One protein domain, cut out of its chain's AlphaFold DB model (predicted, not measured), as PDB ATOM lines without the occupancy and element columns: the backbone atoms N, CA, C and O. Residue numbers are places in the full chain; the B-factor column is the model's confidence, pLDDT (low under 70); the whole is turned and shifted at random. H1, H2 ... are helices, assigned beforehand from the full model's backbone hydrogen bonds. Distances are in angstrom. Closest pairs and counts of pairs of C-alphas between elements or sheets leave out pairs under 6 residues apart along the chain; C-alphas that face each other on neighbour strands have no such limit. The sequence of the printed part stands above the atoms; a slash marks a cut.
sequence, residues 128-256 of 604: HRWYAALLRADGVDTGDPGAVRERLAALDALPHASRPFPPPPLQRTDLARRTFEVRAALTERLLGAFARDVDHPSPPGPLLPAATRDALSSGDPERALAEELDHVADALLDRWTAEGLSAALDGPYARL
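What this domain is: This is residues 128 to 256 of the 604 residues of an uncharacterized protein of Streptomyces sp. CC53 (UniProt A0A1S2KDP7). Two long helices, H3 and H5, cross as a steep X; at the start of H5 the short H4 folds back along it as a hairpin, and near its other end H1, H2 and H6 form a loose cluster. Residues 157 to 162 and 199 to 204 stick out. The printed part has 129 residues with six named helices, H1 to H6 in chain order, and no named strand: all helix. It is loose, with a radius of gyration of the C-alphas of 17.3 A, and spans 52 by 29 by 28 A.

How they stand to each other: H1, residues 128 to 137, is close to but not clearly touching H2, residues 145 to 156; the closest C-alphas, of Leu 135 and Val 148, are 7.2 A apart. H3, residues 172 to 199, is apart from H2. H4, residues 210 to 217, and H5, residues 221 to 240, form a helical hairpin, with a shallow tilt of 15 degrees, opposite ways; their closest C-alphas, of Ala 215 and Ala 224, are 5.2 A apart. H5 is the hub. With residues 229 to 233 alone it touches H3 at a steep tilt of 62 degrees, closest at the C-alphas of Thr 187 and Leu 229, 6.4 A. H6, residues 245 to 249, touches H5 at Asp 234 and Ser 246, whose C-alphas are closest at 5.6 A, and H2 at Arg 149 and Ala 248, closest at 6.8 A. Every O i to N i+4 pair is within hydrogen-bond range in H1, H2, H3, H5 and H6; in H4, 2 of 4 are.

Where its parts are: H1 begins at C-alpha 128, (146.929, 150.893, 175.301). H3 is 40.7 A long and H5 28.4 A. H6 ends at C-alpha 249, (154.234, 147.483, 177.823).

The domain as a whole: The C-alphas farthest apart, of Ala 161 and Pro 203, are 54.7 A apart. The printed part has no cut; the link from H2 to H3 is long. No printed residue is under 70 in pLDDT.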
ATOM      1  N   HIS A 128     147.742 151.141 174.109       96.44
ATOM      2  CA  HIS A 128     146.929 150.893 175.301       96.44
ATOM      3  C   HIS A 128     145.491 150.501 174.942       96.44
ATOM      4  O   HIS A 128     144.974 149.503 175.442       96.44
ATOM      5  N   ARG A 129     144.849 151.252 174.035       96.50
ATOM      6  CA  ARG A 129     143.472 150.965 173.605       96.50
ATOM      7  C   ARG A 129     143.382 149.662 172.816       96.50
ATOM      8  O   ARG A 129     142.454 148.890 173.034       96.50
ATOM      9  N   TRP A 130     144.345 149.390 171.940       96.31
ATOM     10  CA  TRP A 130     144.379 148.152 171.165       96.31
ATOM     11  C   TRP A 130     144.554 146.922 172.054       96.31
ATOM     12  O   TRP A 130     143.752 145.991 171.969       96.31
ATOM     13  N   TYR A 131     145.544 146.929 172.951       96.75
ATOM     14  CA  TYR A 131     145.758 145.804 173.856       96.75
ATOM     15  C   TYR A 131     144.597 145.628 174.833       96.75
ATOM     16  O   TYR A 131     144.175 144.497 175.047       96.75
ATOM     17  N   ALA A 132     144.006 146.699 175.366       96.19
ATOM     18  CA  ALA A 132     142.811 146.572 176.201       96.19
ATOM     19  C   ALA A 132     141.611 145.984 175.436       96.19
ATOM     20  O   ALA A 132     140.918 145.110 175.968       96.19
ATOM     21  N   ALA A 133     141.423 146.357 174.166       94.62
ATOM     22  CA  ALA A 133     140.383 145.780 173.323       94.62
ATOM     23  C   ALA A 133     140.631 144.287 173.045       94.62
ATOM     24  O   ALA A 133     139.691 143.494 173.129       94.62
ATOM     25  N   LEU A 134     141.883 143.886 172.782       95.12
ATOM     26  CA  LEU A 134     142.279 142.479 172.627       95.12
ATOM     27  C   LEU A 134     142.040 141.676 173.912       95.12
ATOM     28  O   LEU A 134     141.390 140.633 173.877       95.12
ATOM     29  N   LEU A 135     142.500 142.191 175.057       96.50
ATOM     30  CA  LEU A 135     142.304 141.575 176.371       96.50
ATOM     31  C   LEU A 135     140.812 141.365 176.660       96.50
ATOM     32  O   LEU A 135     140.402 140.279 177.072       96.50
ATOM     33  N   ARG A 136     139.976 142.374 176.383       94.25
ATOM     34  CA  ARG A 136     138.522 142.271 176.547       94.25
ATOM     35  C   ARG A 136     137.907 141.247 175.595       94.25
ATOM     36  O   ARG A 136     137.038 140.486 176.017       94.25
ATOM     37  N   ALA A 137     138.328 141.225 174.331       94.44
ATOM     38  CA  ALA A 137     137.845 140.259 173.345       94.44
ATOM     39  C   ALA A 137     138.174 138.811 173.750       94.44
ATOM     40  O   ALA A 137     137.364 137.912 173.525       94.44
ATOM     41  N   ASP A 138     139.308 138.610 174.424       95.44
ATOM     42  CA  ASP A 138     139.729 137.329 174.997       95.44
ATOM     43  C   ASP A 138     139.045 136.988 176.336       95.44
ATOM     44  O   ASP A 138     139.280 135.920 176.904       95.44
ATOM     45  N   GLY A 139     138.192 137.877 176.859       96.38
ATOM     46  CA  GLY A 139     137.492 137.691 178.131       96.38
ATOM     47  C   GLY A 139     138.373 137.871 179.370       96.38
ATOM     48  O   GLY A 139     138.014 137.375 180.439       96.38
ATOM     49  N   VAL A 140     139.514 138.555 179.246       97.38
ATOM     50  CA  VAL A 140     140.396 138.875 180.376       97.38
ATOM     51  C   VAL A 140     139.755 139.946 181.254       97.38
ATOM     52  O   VAL A 140     139.233 140.948 180.760       97.38
ATOM     53  N   ASP A 141     139.835 139.759 182.571       95.44
ATOM     54  CA  ASP A 141     139.472 140.806 183.520       95.44
ATOM     55  C   ASP A 141     140.514 141.932 183.482       95.44
ATOM     56  O   ASP A 141     141.595 141.834 184.058       95.44
ATOM     57  N   THR A 142     140.181 143.021 182.786       94.44
ATOM     58  CA  THR A 142     141.040 144.211 182.663       94.44
ATOM     59  C   THR A 142     141.281 144.945 183.989       94.44
ATOM     60  O   THR A 142     142.113 145.844 184.020       94.44
ATOM     61  N   GLY A 143     140.566 144.603 185.068       93.56
ATOM     62  CA  GLY A 143     140.825 145.113 186.419       93.56
ATOM     63  C   GLY A 143     141.780 144.244 187.245       93.56
ATOM     64  O   GLY A 143     142.089 144.601 188.378       93.56
ATOM     65  N   ASP A 144     142.239 143.103 186.720       96.19
ATOM     66  CA  ASP A 144     143.219 142.245 187.386       96.19
ATOM     67  C   ASP A 144     144.594 142.350 186.692       96.19
ATOM     68  O   ASP A 144     144.819 141.712 185.655       96.19
ATOM     69  N   PRO A 145     145.570 143.084 187.267       95.38
ATOM     70  CA  PRO A 145     146.908 143.206 186.683       95.38
ATOM     71  C   PRO A 145     147.668 141.868 186.619       95.38
ATOM     72  O   PRO A 145     148.660 141.735 185.895       95.38
ATOM     73  N   GLY A 146     147.260 140.856 187.390       97.19
ATOM     74  CA  GLY A 146     147.749 139.486 187.250       97.19
ATOM     75  C   GLY A 146     147.295 138.861 185.932       97.19
ATOM     76  O   GLY A 146     148.140 138.420 185.151       97.19
ATOM     77  N   ALA A 147     145.989 138.902 185.666       97.56
ATOM     78  CA  ALA A 147     145.383 138.363 184.451       97.56
ATOM     79  C   ALA A 147     145.877 139.080 183.181       97.56
ATOM     80  O   ALA A 147     146.210 138.424 182.192       97.56
ATOM     81  N   VAL A 148     146.009 140.412 183.227       98.00
ATOM     82  CA  VAL A 148     146.582 141.215 182.128       98.00
ATOM     83  C   VAL A 148     148.000 140.744 181.794       98.00
ATOM     84  O   VAL A 148     148.296 140.424 180.642       98.00
ATOM     85  N   ARG A 149     148.880 140.627 182.799       97.62
ATOM     86  CA  ARG A 149     150.269 140.184 182.586       97.62
ATOM     87  C   ARG A 149     150.372 138.747 182.092       97.62
ATOM     88  O   ARG A 149     151.237 138.478 181.263       97.62
ATOM     89  N   GLU A 150     149.538 137.838 182.594       97.62
ATOM     90  CA  GLU A 150     149.499 136.450 182.121       97.62
ATOM     91  C   GLU A 150     149.111 136.393 180.641       97.62
ATOM     92  O   GLU A 150     149.754 135.693 179.854       97.62
ATOM     93  N   ARG A 151     148.112 137.184 180.229       97.12
ATOM     94  CA  ARG A 151     147.702 137.222 178.826       97.12
ATOM     95  C   ARG A 151     148.764 137.848 177.923       97.12
ATOM     96  O   ARG A 151     149.020 137.293 176.856       97.12
ATOM     97  N   LEU A 152     149.409 138.938 178.341       97.12
ATOM     98  CA  LEU A 152     150.522 139.535 177.590       97.12
ATOM     99  C   LEU A 152     151.698 138.559 177.450       97.12
ATOM    100  O   LEU A 152     152.226 138.417 176.352       97.12
ATOM    101  N   ALA A 153     152.038 137.807 178.504       96.69
ATOM    102  CA  ALA A 153     153.046 136.745 178.426       96.69
ATOM    103  C   ALA A 153     152.676 135.677 177.388       96.69
ATOM    104  O   ALA A 153     153.529 135.204 176.639       96.69
ATOM    105  N   ALA A 154     151.397 135.294 177.334       95.50
ATOM    106  CA  ALA A 154     150.914 134.319 176.367       95.50
ATOM    107  C   ALA A 154     150.985 134.847 174.926       95.50
ATOM    108  O   ALA A 154     151.391 134.097 174.043       95.50
ATOM    109  N   LEU A 155     150.616 136.112 174.688       94.00
ATOM    110  CA  LEU A 155     150.739 136.764 173.375       94.00
ATOM    111  C   LEU A 155     152.199 136.867 172.936       94.00
ATOM    112  O   LEU A 155     152.543 136.567 171.796       94.00
ATOM    113  N   ASP A 156     153.062 137.241 173.865       91.69
ATOM    114  CA  ASP A 156     154.489 137.359 173.645       91.69
ATOM    115  C   ASP A 156     155.161 136.011 173.324       91.69
ATOM    116  O   ASP A 156     156.040 135.932 172.464       91.69
ATOM    117  N   ALA A 157     154.694 134.926 173.940       91.06
ATOM    118  CA  ALA A 157     155.166 133.572 173.665       91.06
ATOM    119  C   ALA A 157     154.666 132.989 172.326       91.06
ATOM    120  O   ALA A 157     155.152 131.931 171.914       91.06
ATOM    121  N   LEU A 158     153.703 133.627 171.645       88.88
ATOM    122  CA  LEU A 158     153.243 133.161 170.335       88.88
ATOM    123  C   LEU A 158     154.374 133.234 169.300       88.88
ATOM    124  O   LEU A 158     155.192 134.163 169.347       88.88
ATOM    125  N   PRO A 159     154.387 132.310 168.313       82.81
ATOM    126  CA  PRO A 159     155.183 132.494 167.110       82.81
ATOM    127  C   PRO A 159     154.930 133.883 166.536       82.81
ATOM    128  O   PRO A 159     153.785 134.329 166.480       82.81
ATOM    129  N   HIS A 160     155.994 134.551 166.111       76.31
ATOM    130  CA  HIS A 160     155.948 135.960 165.739       76.31
ATOM    131  C   HIS A 160     154.897 136.251 164.653       76.31
ATOM    132  O   HIS A 160     154.011 137.070 164.865       76.31
ATOM    133  N   ALA A 161     154.869 135.441 163.588       76.06
ATOM    134  CA  ALA A 161     153.868 135.500 162.517       76.06
ATOM    135  C   ALA A 161     152.411 135.205 162.952       76.06
ATOM    136  O   ALA A 161     151.492 135.306 162.146       76.06
ATOM    137  N   SER A 162     152.186 134.763 164.192       82.81
ATOM    138  CA  SER A 162     150.861 134.482 164.765       82.81
ATOM    139  C   SER A 162     150.436 135.501 165.821       82.81
ATOM    140  O   SER A 162     149.365 135.345 166.412       82.81
ATOM    141  N   ARG A 163     151.263 136.514 166.100       86.19
ATOM    142  CA  ARG A 163     150.897 137.603 167.006       86.19
ATOM    143  C   ARG A 163     149.807 138.472 166.367       86.19
ATOM    144  O   ARG A 163     149.743 138.561 165.141       86.19
ATOM    145  N   PRO A 164     148.911 139.065 167.172       86.19
ATOM    146  CA  PRO A 164     147.902 139.970 166.646       86.19
ATOM    147  C   PRO A 164     148.572 141.205 166.039       86.19
ATOM    148  O   PRO A 164     149.539 141.718 166.596       86.19
ATOM    149  N   PHE A 165     148.022 141.684 164.925       82.56
ATOM    150  CA  PHE A 165     148.431 142.923 164.264       82.56
ATOM    151  C   PHE A 165     147.364 144.006 164.443       82.56
ATOM    152  O   PHE A 165     146.191 143.672 164.686       82.56
ATOM    153  N   PRO A 166     147.741 145.293 164.345       86.44
ATOM    154  CA  PRO A 166     146.775 146.378 164.265       86.44
ATOM    155  C   PRO A 166     145.768 146.147 163.121       86.44
ATOM    156  O   PRO A 166     146.085 145.479 162.132       86.44
ATOM    157  N   PRO A 167     144.525 146.643 163.244       86.81
ATOM    158  CA  PRO A 167     143.545 146.512 162.173       86.81
ATOM    159  C   PRO A 167     143.997 147.304 160.931       86.81
ATOM    160  O   PRO A 167     144.354 148.476 161.072       86.81
ATOM    161  N   PRO A 168     143.918 146.731 159.713       81.56
ATOM    162  CA  PRO A 168     144.196 147.481 158.493       81.56
ATOM    163  C   PRO A 168     143.317 148.742 158.393       81.56
ATOM    164  O   PRO A 168     142.145 148.693 158.785       81.56
ATOM    165  N   PRO A 169     143.832 149.852 157.836       84.88
ATOM    166  CA  PRO A 169     145.141 149.993 157.188       84.88
ATOM    167  C   PRO A 169     146.290 150.381 158.140       84.88
ATOM    168  O   PRO A 169     147.362 150.715 157.648       84.88
ATOM    169  N   LEU A 170     146.078 150.376 159.462       88.75
ATOM    170  CA  LEU A 170     147.079 150.854 160.419       88.75
ATOM    171  C   LEU A 170     148.325 149.973 160.435       88.75
ATOM    172  O   LEU A 170     148.221 148.743 160.455       88.75
ATOM    173  N   GLN A 171     149.474 150.627 160.539       88.00
ATOM    174  CA  GLN A 171     150.773 150.015 160.785       88.00
ATOM    175  C   GLN A 171     151.170 150.149 162.259       88.00
ATOM    176  O   GLN A 171     150.587 150.926 163.025       88.00
ATOM    177  N   ARG A 172     152.189 149.403 162.692       89.94
ATOM    178  CA  ARG A 172     152.713 149.516 164.067       89.94
ATOM    179  C   ARG A 172     153.236 150.924 164.354       89.94
ATOM    180  O   ARG A 172     152.996 151.454 165.441       89.94
ATOM    181  N   THR A 173     153.887 151.543 163.374       89.00
ATOM    182  CA  THR A 173     154.393 152.920 163.449       89.00
ATOM    183  C   THR A 173     153.273 153.940 163.685       89.00
ATOM    184  O   THR A 173     153.450 154.870 164.477       89.00
ATOM    185  N   ASP A 174     152.079 153.729 163.112       90.88
ATOM    186  CA  ASP A 174     150.912 154.588 163.364       90.88
ATOM    187  C   ASP A 174     150.485 154.541 164.831       90.88
ATOM    188  O   ASP A 174     150.264 155.584 165.453       90.88
ATOM    189  N   LEU A 175     150.415 153.339 165.416       93.25
ATOM    190  CA  LEU A 175     150.059 153.167 166.825       93.25
ATOM    191  C   LEU A 175     151.143 153.718 167.752       93.25
ATOM    192  O   LEU A 175     150.801 154.318 168.775       93.25
ATOM    193  N   ALA A 176     152.423 153.545 167.416       92.56
ATOM    194  CA  ALA A 176     153.540 154.085 168.189       92.56
ATOM    195  C   ALA A 176     153.489 155.618 168.234       92.56
ATOM    196  O   ALA A 176     153.450 156.203 169.322       92.56
ATOM    197  N   ARG A 177     153.371 156.263 167.067       90.75
ATOM    198  CA  ARG A 177     153.236 157.719 166.950       90.75
ATOM    199  C   ARG A 177     151.985 158.226 167.657       90.75
ATOM    200  O   ARG A 177     152.073 159.136 168.479       90.75
ATOM    201  N   ARG A 178     150.826 157.602 167.420       93.69
ATOM    202  CA  ARG A 178     149.571 158.006 168.066       93.69
ATOM    203  C   ARG A 178     149.640 157.856 169.584       93.69
ATOM    204  O   ARG A 178     149.156 158.720 170.311       93.69
ATOM    205  N   THR A 179     150.268 156.791 170.080       95.31
ATOM    206  CA  THR A 179     150.500 156.598 171.520       95.31
ATOM    207  C   THR A 179     151.383 157.707 172.083       95.31
ATOM    208  O   THR A 179     151.040 158.270 173.121       95.31
ATOM    209  N   PHE A 180     152.468 158.061 171.391       93.62
ATOM    210  CA  PHE A 180     153.346 159.158 171.787       93.62
ATOM    211  C   PHE A 180     152.614 160.508 171.821       93.62
ATOM    212  O   PHE A 180     152.648 161.186 172.844       93.62
ATOM    213  N   GLU A 181     151.880 160.869 170.763       93.69
ATOM    214  CA  GLU A 181     151.092 162.109 170.688       93.69
ATOM    215  C   GLU A 181     150.084 162.220 171.839       93.69
ATOM    216  O   GLU A 181     149.970 163.257 172.498       93.69
ATOM    217  N   VAL A 182     149.355 161.133 172.108       95.69
ATOM    218  CA  VAL A 182     148.354 161.087 173.178       95.69
ATOM    219  C   VAL A 182     149.012 161.198 174.552       95.69
ATOM    220  O   VAL A 182     148.505 161.938 175.400       95.69
ATOM    221  N   ARG A 183     150.149 160.523 174.772       95.12
ATOM    222  CA  ARG A 183     150.931 160.640 176.014       95.12
ATOM    223  C   ARG A 183     151.450 162.064 176.206       95.12
ATOM    224  O   ARG A 183     151.193 162.646 177.254       95.12
ATOM    225  N   ALA A 184     152.076 162.660 175.192       94.19
ATOM    226  CA  ALA A 184     152.583 164.030 175.247       94.19
ATOM    227  C   ALA A 184     151.467 165.034 175.578       94.19
ATOM    228  O   ALA A 184     151.607 165.852 176.490       94.19
ATOM    229  N   ALA A 185     150.314 164.916 174.915       95.38
ATOM    230  CA  ALA A 185     149.170 165.781 175.177       95.38
ATOM    231  C   ALA A 185     148.577 165.557 176.585       95.38
ATOM    232  O   ALA A 185     148.051 166.490 177.199       95.38
ATOM    233  N   LEU A 186     148.598 164.332 177.117       96.50
ATOM    234  CA  LEU A 186     148.169 164.056 178.491       96.50
ATOM    235  C   LEU A 186     149.144 164.670 179.508       96.50
ATOM    236  O   LEU A 186     148.692 165.346 180.435       96.50
ATOM    237  N   THR A 187     150.453 164.514 179.303       95.44
ATOM    238  CA  THR A 187     151.499 165.123 180.136       95.44
ATOM    239  C   THR A 187     151.408 166.650 180.128       95.44
ATOM    240  O   THR A 187     151.458 167.267 181.191       95.44
ATOM    241  N   GLU A 188     151.156 167.279 178.976       96.38
ATOM    242  CA  GLU A 188     150.919 168.728 178.887       96.38
ATOM    243  C   GLU A 188     149.699 169.159 179.720       96.38
ATOM    244  O   GLU A 188     149.761 170.126 180.487       96.38
ATOM    245  N   ARG A 189     148.585 168.416 179.638       96.38
ATOM    246  CA  ARG A 189     147.385 168.693 180.447       96.38
ATOM    247  C   ARG A 189     147.656 168.535 181.946       96.38
ATOM    248  O   ARG A 189     147.159 169.341 182.738       96.38
ATOM    249  N   LEU A 190     148.434 167.527 182.339       97.25
ATOM    250  CA  LEU A 190     148.851 167.308 183.726       97.25
ATOM    251  C   LEU A 190     149.757 168.442 184.220       97.25
ATOM    252  O   LEU A 190     149.516 168.977 185.302       97.25
ATOM    253  N   LEU A 191     150.723 168.887 183.415       96.25
ATOM    254  CA  LEU A 191     151.572 170.036 183.729       96.25
ATOM    255  C   LEU A 191     150.750 171.329 183.860       96.25
ATOM    256  O   LEU A 191     150.935 172.103 184.801       96.25
ATOM    257  N   GLY A 192     149.778 171.542 182.970       95.56
ATOM    258  CA  GLY A 192     148.843 172.661 183.062       95.56
ATOM    259  C   GLY A 192     147.979 172.609 184.329       95.56
ATOM    260  O   GLY A 192     147.711 173.644 184.940       95.56
ATOM    261  N   ALA A 193     147.556 171.416 184.757       94.69
ATOM    262  CA  ALA A 193     146.858 171.229 186.026       94.69
ATOM    263  C   ALA A 193     147.761 171.515 187.233       94.69
ATOM    264  O   ALA A 193     147.334 172.212 188.152       94.69
ATOM    265  N   PHE A 194     149.011 171.050 187.196       94.62
ATOM    266  CA  PHE A 194     150.012 171.327 188.221       94.62
ATOM    267  C   PHE A 194     150.236 172.831 188.406       94.62
ATOM    268  O   PHE A 194     150.147 173.334 189.526       94.62
ATOM    269  N   ALA A 195     150.447 173.566 187.310       93.62
ATOM    270  CA  ALA A 195     150.624 175.015 187.347       93.62
ATOM    271  C   ALA A 195     149.411 175.725 187.979       93.62
ATOM    272  O   ALA A 195     149.568 176.566 188.863       93.62
ATOM    273  N   ARG A 196     148.185 175.323 187.605       92.31
ATOM    274  CA  ARG A 196     146.954 175.863 188.211       92.31
ATOM    275  C   ARG A 196     146.861 175.579 189.708       92.31
ATOM    276  O   ARG A 196     146.473 176.471 190.457       92.31
ATOM    277  N   ASP A 197     147.214 174.372 190.144       89.56
ATOM    278  CA  ASP A 197     147.187 173.988 191.559       89.56
ATOM    279  C   ASP A 197     148.203 174.767 192.407       89.56
ATOM    280  O   ASP A 197     147.961 174.997 193.596       89.56
ATOM    281  N   VAL A 198     149.334 175.164 191.814       88.31
ATOM    282  CA  VAL A 198     150.355 175.999 192.463       88.31
ATOM    283  C   VAL A 198     149.888 177.451 192.569       88.31
ATOM    284  O   VAL A 198     149.982 178.038 193.648       88.31
ATOM    285  N   ASP A 199     149.349 178.018 191.488       88.12
ATOM    286  CA  ASP A 199     148.970 179.433 191.449       88.12
ATOM    287  C   ASP A 199     147.647 179.716 192.181       88.12
ATOM    288  O   ASP A 199     147.507 180.717 192.889       88.12
ATOM    289  N   HIS A 200     146.651 178.848 191.986       85.94
ATOM    290  CA  HIS A 200     145.267 179.047 192.417       85.94
ATOM    291  C   HIS A 200     144.648 177.719 192.885       85.94
ATOM    292  O   HIS A 200     143.796 177.154 192.190       85.94
ATOM    293  N   PRO A 201     145.030 177.208 194.071       80.25
ATOM    294  CA  PRO A 201     144.521 175.935 194.561       80.25
ATOM    295  C   PRO A 201     142.992 175.961 194.664       80.25
ATOM    296  O   PRO A 201     142.392 176.889 195.217       80.25
ATOM    297  N   SER A 202     142.355 174.919 194.130       83.00
ATOM    298  CA  SER A 202     140.901 174.778 194.195       83.00
ATOM    299  C   SER A 202     140.437 174.582 195.650       83.00
ATOM    300  O   SER A 202     141.165 173.986 196.444       83.00
ATOM    301  N   PRO A 203     139.215 175.014 196.026       85.88
ATOM    302  CA  PRO A 203     138.672 174.803 197.373       85.88
ATOM    303  C   PRO A 203     138.740 173.359 197.921       85.88
ATOM    304  O   PRO A 203     139.046 173.219 199.104       85.88
ATOM    305  N   PRO A 204     138.482 172.291 197.132       84.94
ATOM    306  CA  PRO A 204     138.667 170.907 197.592       84.94
ATOM    307  C   PRO A 204     140.132 170.481 197.791       84.94
ATOM    308  O   PRO A 204     140.377 169.467 198.435       84.94
ATOM    309  N   GLY A 205     141.104 171.251 197.293       87.06
ATOM    310  CA  GLY A 205     142.528 170.922 197.321       87.06
ATOM    311  C   GLY A 205     143.151 170.855 195.921       87.06
ATOM    312  O   GLY A 205     142.489 171.190 194.930       87.06
ATOM    313  N   PRO A 206     144.431 170.458 195.818       89.50
ATOM    314  CA  PRO A 206     145.062 170.196 194.527       89.50
ATOM    315  C   PRO A 206     144.381 169.022 193.814       89.50
ATOM    316  O   PRO A 206     143.937 168.077 194.461       89.50
ATOM    317  N   LEU A 207     144.296 169.090 192.486       91.69
ATOM    318  CA  LEU A 207     143.858 167.979 191.645       91.69
ATOM    319  C   LEU A 207     144.881 166.836 191.661       91.69
ATOM    320  O   LEU A 207     144.499 165.664 191.713       91.69
ATOM    321  N   LEU A 208     146.169 167.184 191.592       92.44
ATOM    322  CA  LEU A 208     147.250 166.208 191.490       92.44
ATOM    323  C   LEU A 208     147.672 165.640 192.860       92.44
ATOM    324  O   LEU A 208     147.559 166.328 193.882       92.44
ATOM    325  N   PRO A 209     148.208 164.402 192.898       89.75
ATOM    326  CA  PRO A 209     148.705 163.786 194.127       89.75
ATOM    327  C   PRO A 209     149.799 164.615 194.809       89.75
ATOM    328  O   PRO A 209     150.597 165.266 194.145       89.75
ATOM    329  N   ALA A 210     149.910 164.525 196.139       89.31
ATOM    330  CA  ALA A 210     150.917 165.271 196.907       89.31
ATOM    331  C   ALA A 210     152.366 165.036 196.430       89.31
ATOM    332  O   ALA A 210     153.173 165.960 196.480       89.31
ATOM    333  N   ALA A 211     152.657 163.842 195.901       87.62
ATOM    334  CA  ALA A 211     153.966 163.475 195.365       87.62
ATOM    335  C   ALA A 211     154.455 164.415 194.244       87.62
ATOM    336  O   ALA A 211     155.641 164.727 194.200       87.62
ATOM    337  N   THR A 212     153.555 164.956 193.407       88.62
ATOM    338  CA  THR A 212     153.938 165.913 192.349       88.62
ATOM    339  C   THR A 212     154.446 167.229 192.933       88.62
ATOM    340  O   THR A 212     155.363 167.843 192.399       88.62
ATOM    341  N   ARG A 213     153.904 167.663 194.078       87.88
ATOM    342  CA  ARG A 213     154.406 168.838 194.801       87.88
ATOM    343  C   ARG A 213     155.701 168.525 195.543       87.88
ATOM    344  O   ARG A 213     156.597 169.365 195.569       87.88
ATOM    345  N   ASP A 214     155.807 167.335 196.128       90.88
ATOM    346  CA  ASP A 214     157.019 166.898 196.825       90.88
ATOM    347  C   ASP A 214     158.221 166.818 195.863       90.88
ATOM    348  O   ASP A 214     159.350 167.091 196.278       90.88
ATOM    349  N   ALA A 215     157.984 166.561 194.569       90.62
ATOM    350  CA  ALA A 215     159.005 166.599 193.520       90.62
ATOM    351  C   ALA A 215     159.740 167.951 193.432       90.62
ATOM    352  O   ALA A 215     160.954 167.972 193.208       90.62
ATOM    353  N   LEU A 216     159.060 169.072 193.724       90.44
ATOM    354  CA  LEU A 216     159.676 170.408 193.776       90.44
ATOM    355  C   LEU A 216     160.729 170.552 194.883       90.44
ATOM    356  O   LEU A 216     161.543 171.471 194.845       90.44
ATOM    357  N   SER A 217     160.695 169.676 195.889       92.00
ATOM    358  CA  SER A 217     161.653 169.666 197.001       92.00
ATOM    359  C   SER A 217     162.828 168.712 196.765       92.00
ATOM    360  O   SER A 217     163.663 168.537 197.655       92.00
ATOM    361  N   SER A 218     162.892 168.060 195.601       91.69
ATOM    362  CA  SER A 218     163.992 167.168 195.238       91.69
ATOM    363  C   SER A 218     165.249 167.950 194.823       91.69
ATOM    364  O   SER A 218     165.210 169.155 194.583       91.69
ATOM    365  N   GLY A 219     166.393 167.261 194.743       90.31
ATOM    366  CA  GLY A 219     167.643 167.867 194.266       90.31
ATOM    367  C   GLY A 219     167.646 168.208 192.769       90.31
ATOM    368  O   GLY A 219     168.533 168.934 192.331       90.31
ATOM    369  N   ASP A 220     166.675 167.688 192.016       94.56
ATOM    370  CA  ASP A 220     166.483 167.884 190.578       94.56
ATOM    371  C   ASP A 220     164.968 167.935 190.288       94.56
ATOM    372  O   ASP A 220     164.361 166.922 189.923       94.56
ATOM    373  N   PRO A 221     164.320 169.083 190.567       91.81
ATOM    374  CA  PRO A 221     162.865 169.191 190.576       91.81
ATOM    375  C   PRO A 221     162.243 169.044 189.191       91.81
ATOM    376  O   PRO A 221     161.109 168.586 189.100       91.81
ATOM    377  N   GLU A 222     162.965 169.399 188.126       91.88
ATOM    378  CA  GLU A 222     162.481 169.269 186.748       91.88
ATOM    379  C   GLU A 222     162.335 167.795 186.370       91.88
ATOM    380  O   GLU A 222     161.245 167.361 185.996       91.88
ATOM    381  N   ARG A 223     163.396 166.999 186.565       92.81
ATOM    382  CA  ARG A 223     163.353 165.558 186.301       92.81
ATOM    383  C   ARG A 223     162.373 164.839 187.224       92.81
ATOM    384  O   ARG A 223     161.597 164.015 186.759       92.81
ATOM    385  N   ALA A 224     162.379 165.164 188.519       93.88
ATOM    386  CA  ALA A 224     161.478 164.528 189.479       93.88
ATOM    387  C   ALA A 224     160.001 164.833 189.182       93.88
ATOM    388  O   ALA A 224     159.153 163.962 189.355       93.88
ATOM    389  N   LEU A 225     159.679 166.058 188.747       94.25
ATOM    390  CA  LEU A 225     158.316 166.405 188.354       94.25
ATOM    391  C   LEU A 225     157.918 165.658 187.079       94.25
ATOM    392  O   LEU A 225     156.827 165.102 187.055       94.25
ATOM    393  N   ALA A 226     158.787 165.609 186.065       94.12
ATOM    394  CA  ALA A 226     158.524 164.855 184.839       94.12
ATOM    395  C   ALA A 226     158.215 163.376 185.141       94.12
ATOM    396  O   ALA A 226     157.156 162.888 184.760       94.12
ATOM    397  N   GLU A 227     159.058 162.714 185.942       93.69
ATOM    398  CA  GLU A 227     158.863 161.315 186.355       93.69
ATOM    399  C   GLU A 227     157.539 161.088 187.107       93.69
ATOM    400  O   GLU A 227     156.853 160.089 186.881       93.69
ATOM    401  N   GLU A 228     157.148 162.001 188.003       94.75
ATOM    402  CA  GLU A 228     155.877 161.882 188.729       94.75
ATOM    403  C   GLU A 228     154.660 162.167 187.834       94.75
ATOM    404  O   GLU A 228     153.613 161.544 188.019       94.75
ATOM    405  N   LEU A 229     154.763 163.077 186.858       95.31
ATOM    406  CA  LEU A 229     153.689 163.323 185.890       95.31
ATOM    407  C   LEU A 229     153.511 162.129 184.944       95.31
ATOM    408  O   LEU A 229     152.370 161.734 184.707       95.31
ATOM    409  N   ASP A 230     154.602 161.517 184.483       93.88
ATOM    410  CA  ASP A 230     154.558 160.299 183.667       93.88
ATOM    411  C   ASP A 230     153.936 159.135 184.448       93.88
ATOM    412  O   ASP A 230     153.021 158.476 183.957       93.88
ATOM    413  N   HIS A 231     154.318 158.960 185.718       94.12
ATOM    414  CA  HIS A 231     153.703 157.953 186.586       94.12
ATOM    415  C   HIS A 231     152.187 158.159 186.756       94.12
ATOM    416  O   HIS A 231     151.415 157.196 186.792       94.12
ATOM    417  N   VAL A 232     151.738 159.415 186.868       95.81
ATOM    418  CA  VAL A 232     150.309 159.746 186.923       95.81
ATOM    419  C   VAL A 232     149.625 159.466 185.582       95.81
ATOM    420  O   VAL A 232     148.515 158.934 185.584       95.81
ATOM    421  N   ALA A 233     150.263 159.792 184.456       95.81
ATOM    422  CA  ALA A 233     149.734 159.516 183.123       95.81
ATOM    423  C   ALA A 233     149.522 158.010 182.900       95.81
ATOM    424  O   ALA A 233     148.420 157.612 182.518       95.81
ATOM    425  N   ASP A 234     150.511 157.178 183.234       95.06
ATOM    426  CA  ASP A 234     150.424 155.713 183.140       95.06
ATOM    427  C   ASP A 234     149.268 155.165 183.980       95.06
ATOM    428  O   ASP A 234     148.434 154.396 183.506       95.06
ATOM    429  N   ALA A 235     149.145 155.626 185.229       95.00
ATOM    430  CA  ALA A 235     148.068 155.187 186.108       95.00
ATOM    431  C   ALA A 235     146.673 155.590 185.599       95.00
ATOM    432  O   ALA A 235     145.691 154.887 185.857       95.00
ATOM    433  N   LEU A 236     146.551 156.729 184.909       96.06
ATOM    434  CA  LEU A 236     145.302 157.147 184.275       96.06
ATOM    435  C   LEU A 236     144.981 156.281 183.053       96.06
ATOM    436  O   LEU A 236     143.851 155.800 182.944       96.06
ATOM    437  N   LEU A 237     145.963 156.033 182.183       96.19
ATOM    438  CA  LEU A 237     145.803 155.156 181.024       96.19
ATOM    439  C   LEU A 237     145.391 153.745 181.454       96.19
ATOM    440  O   LEU A 237     144.404 153.227 180.933       96.19
ATOM    441  N   ASP A 238     146.044 153.168 182.463       96.19
ATOM    442  CA  ASP A 238     145.693 151.863 183.034       96.19
ATOM    443  C   ASP A 238     144.233 151.809 183.511       96.19
ATOM    444  O   ASP A 238     143.480 150.885 183.193       96.19
ATOM    445  N   ARG A 239     143.774 152.837 184.235       94.00
ATOM    446  CA  ARG A 239     142.386 152.906 184.736       94.00
ATOM    447  C   ARG A 239     141.356 152.972 183.615       94.00
ATOM    448  O   ARG A 239     140.244 152.456 183.768       94.00
ATOM    449  N   TRP A 240     141.694 153.636 182.513       96.25
ATOM    450  CA  TRP A 240     140.800 153.822 181.370       96.25
ATOM    451  C   TRP A 240     140.909 152.713 180.323       96.25
ATOM    452  O   TRP A 240     140.077 152.660 179.415       96.25
ATOM    453  N   THR A 241     141.890 151.819 180.467       96.75
ATOM    454  CA  THR A 241     142.149 150.704 179.553       96.75
ATOM    455  C   THR A 241     142.217 149.377 180.319       96.75
ATOM    456  O   THR A 241     141.177 148.729 180.482       96.75
ATOM    457  N   ALA A 242     143.383 148.979 180.831       96.88
ATOM    458  CA  ALA A 242     143.564 147.803 181.679       96.88
ATOM    459  C   ALA A 242     144.627 148.032 182.769       96.88
ATOM    460  O   ALA A 242     145.671 148.625 182.515       96.88
ATOM    461  N   GLU A 243     144.380 147.537 183.983       95.88
ATOM    462  CA  GLU A 243     145.251 147.762 185.137       95.88
ATOM    463  C   GLU A 243     146.634 147.114 184.945       95.88
ATOM    464  O   GLU A 243     146.747 145.917 184.671       95.88
ATOM    465  N   GLY A 244     147.702 147.900 185.119       95.50
ATOM    466  CA  GLY A 244     149.087 147.460 184.964       95.50
ATOM    467  C   GLY A 244     149.558 147.308 183.516       95.50
ATOM    468  O   GLY A 244     150.638 146.746 183.312       95.50
ATOM    469  N   LEU A 245     148.780 147.758 182.526       97.00
ATOM    470  CA  LEU A 245     149.108 147.631 181.109       97.00
ATOM    471  C   LEU A 245     150.305 148.504 180.723       97.00
ATOM    472  O   LEU A 245     151.237 147.978 180.120       97.00
ATOM    473  N   SER A 246     150.333 149.781 181.117       95.31
ATOM    474  CA  SER A 246     151.436 150.706 180.819       95.31
ATOM    475  C   SER A 246     152.769 150.154 181.322       95.31
ATOM    476  O   SER A 246     153.696 149.972 180.543       95.31
ATOM    477  N   ALA A 247     152.844 149.734 182.589       94.06
ATOM    478  CA  ALA A 247     154.071 149.157 183.152       94.06
ATOM    479  C   ALA A 247     154.487 147.826 182.491       94.06
ATOM    480  O   ALA A 247     155.663 147.456 182.500       94.06
ATOM    481  N   ALA A 248     153.524 147.065 181.965       95.88
ATOM    482  CA  ALA A 248     153.791 145.814 181.270       95.88
ATOM    483  C   ALA A 248     154.347 146.069 179.857       95.88
ATOM    484  O   ALA A 248     155.298 145.390 179.459       95.88
ATOM    485  N   LEU A 249     153.783 147.050 179.143       94.62
ATOM    486  CA  LEU A 249     154.234 147.483 177.823       94.62
ATOM    487  C   LEU A 249     155.553 148.258 177.900       94.62
ATOM    488  O   LEU A 249     156.438 147.948 177.134       94.62
ATOM    489  N   ASP A 250     155.786 149.133 178.871       91.31
ATOM    490  CA  ASP A 250     157.065 149.863 178.974       91.31
ATOM    491  C   ASP A 250     158.211 148.993 179.546       91.31
ATOM    492  O   ASP A 250     159.377 149.386 179.565       91.31
ATOM    493  N   GLY A 251     157.893 147.789 180.037       91.31
ATOM    494  CA  GLY A 251     158.839 146.888 180.693       91.31
ATOM    495  C   GLY A 251     159.006 145.541 179.977       91.31
ATOM    496  O   GLY A 251     159.572 145.472 178.885       91.31
ATOM    497  N   PRO A 252     158.578 144.423 180.595       91.62
ATOM    498  CA  PRO A 252     158.880 143.073 180.111       91.62
ATOM    499  C   PRO A 252     158.320 142.764 178.717       91.62
ATOM    500  O   PRO A 252     158.815 141.840 178.067       91.62
ATOM    501  N   TYR A 253     157.318 143.517 178.256       93.12
ATOM    502  CA  TYR A 253     156.659 143.303 176.973       93.12
ATOM    503  C   TYR A 253     156.794 144.490 176.006       93.12
ATOM    504  O   TYR A 253     156.006 144.579 175.075       93.12
ATOM    505  N   ALA A 254     157.815 145.347 176.137       89.56
ATOM    506  CA  ALA A 254     158.038 146.493 175.231       89.56
ATOM    507  C   ALA A 254     158.083 146.147 173.744       89.56
ATOM    508  O   ALA A 254     157.563 146.879 172.909       89.56
ATOM    509  N   ARG A 255     158.572 144.958 173.393       85.06
ATOM    510  CA  ARG A 255     158.555 144.476 172.001       85.06
ATOM    511  C   ARG A 255     157.157 144.246 171.410       85.06
ATOM    512  O   ARG A 255     157.046 144.066 170.202       85.06
ATOM    513  N   LEU A 256     156.120 144.167 172.246       89.75
ATOM    514  CA  LEU A 256     154.725 144.057 171.818       89.75
ATOM    515  C   LEU A 256     154.123 145.419 171.441       89.75
ATOM    516  O   LEU A 256     153.158 145.460 170.680       89.75
TER     517      LEU A 256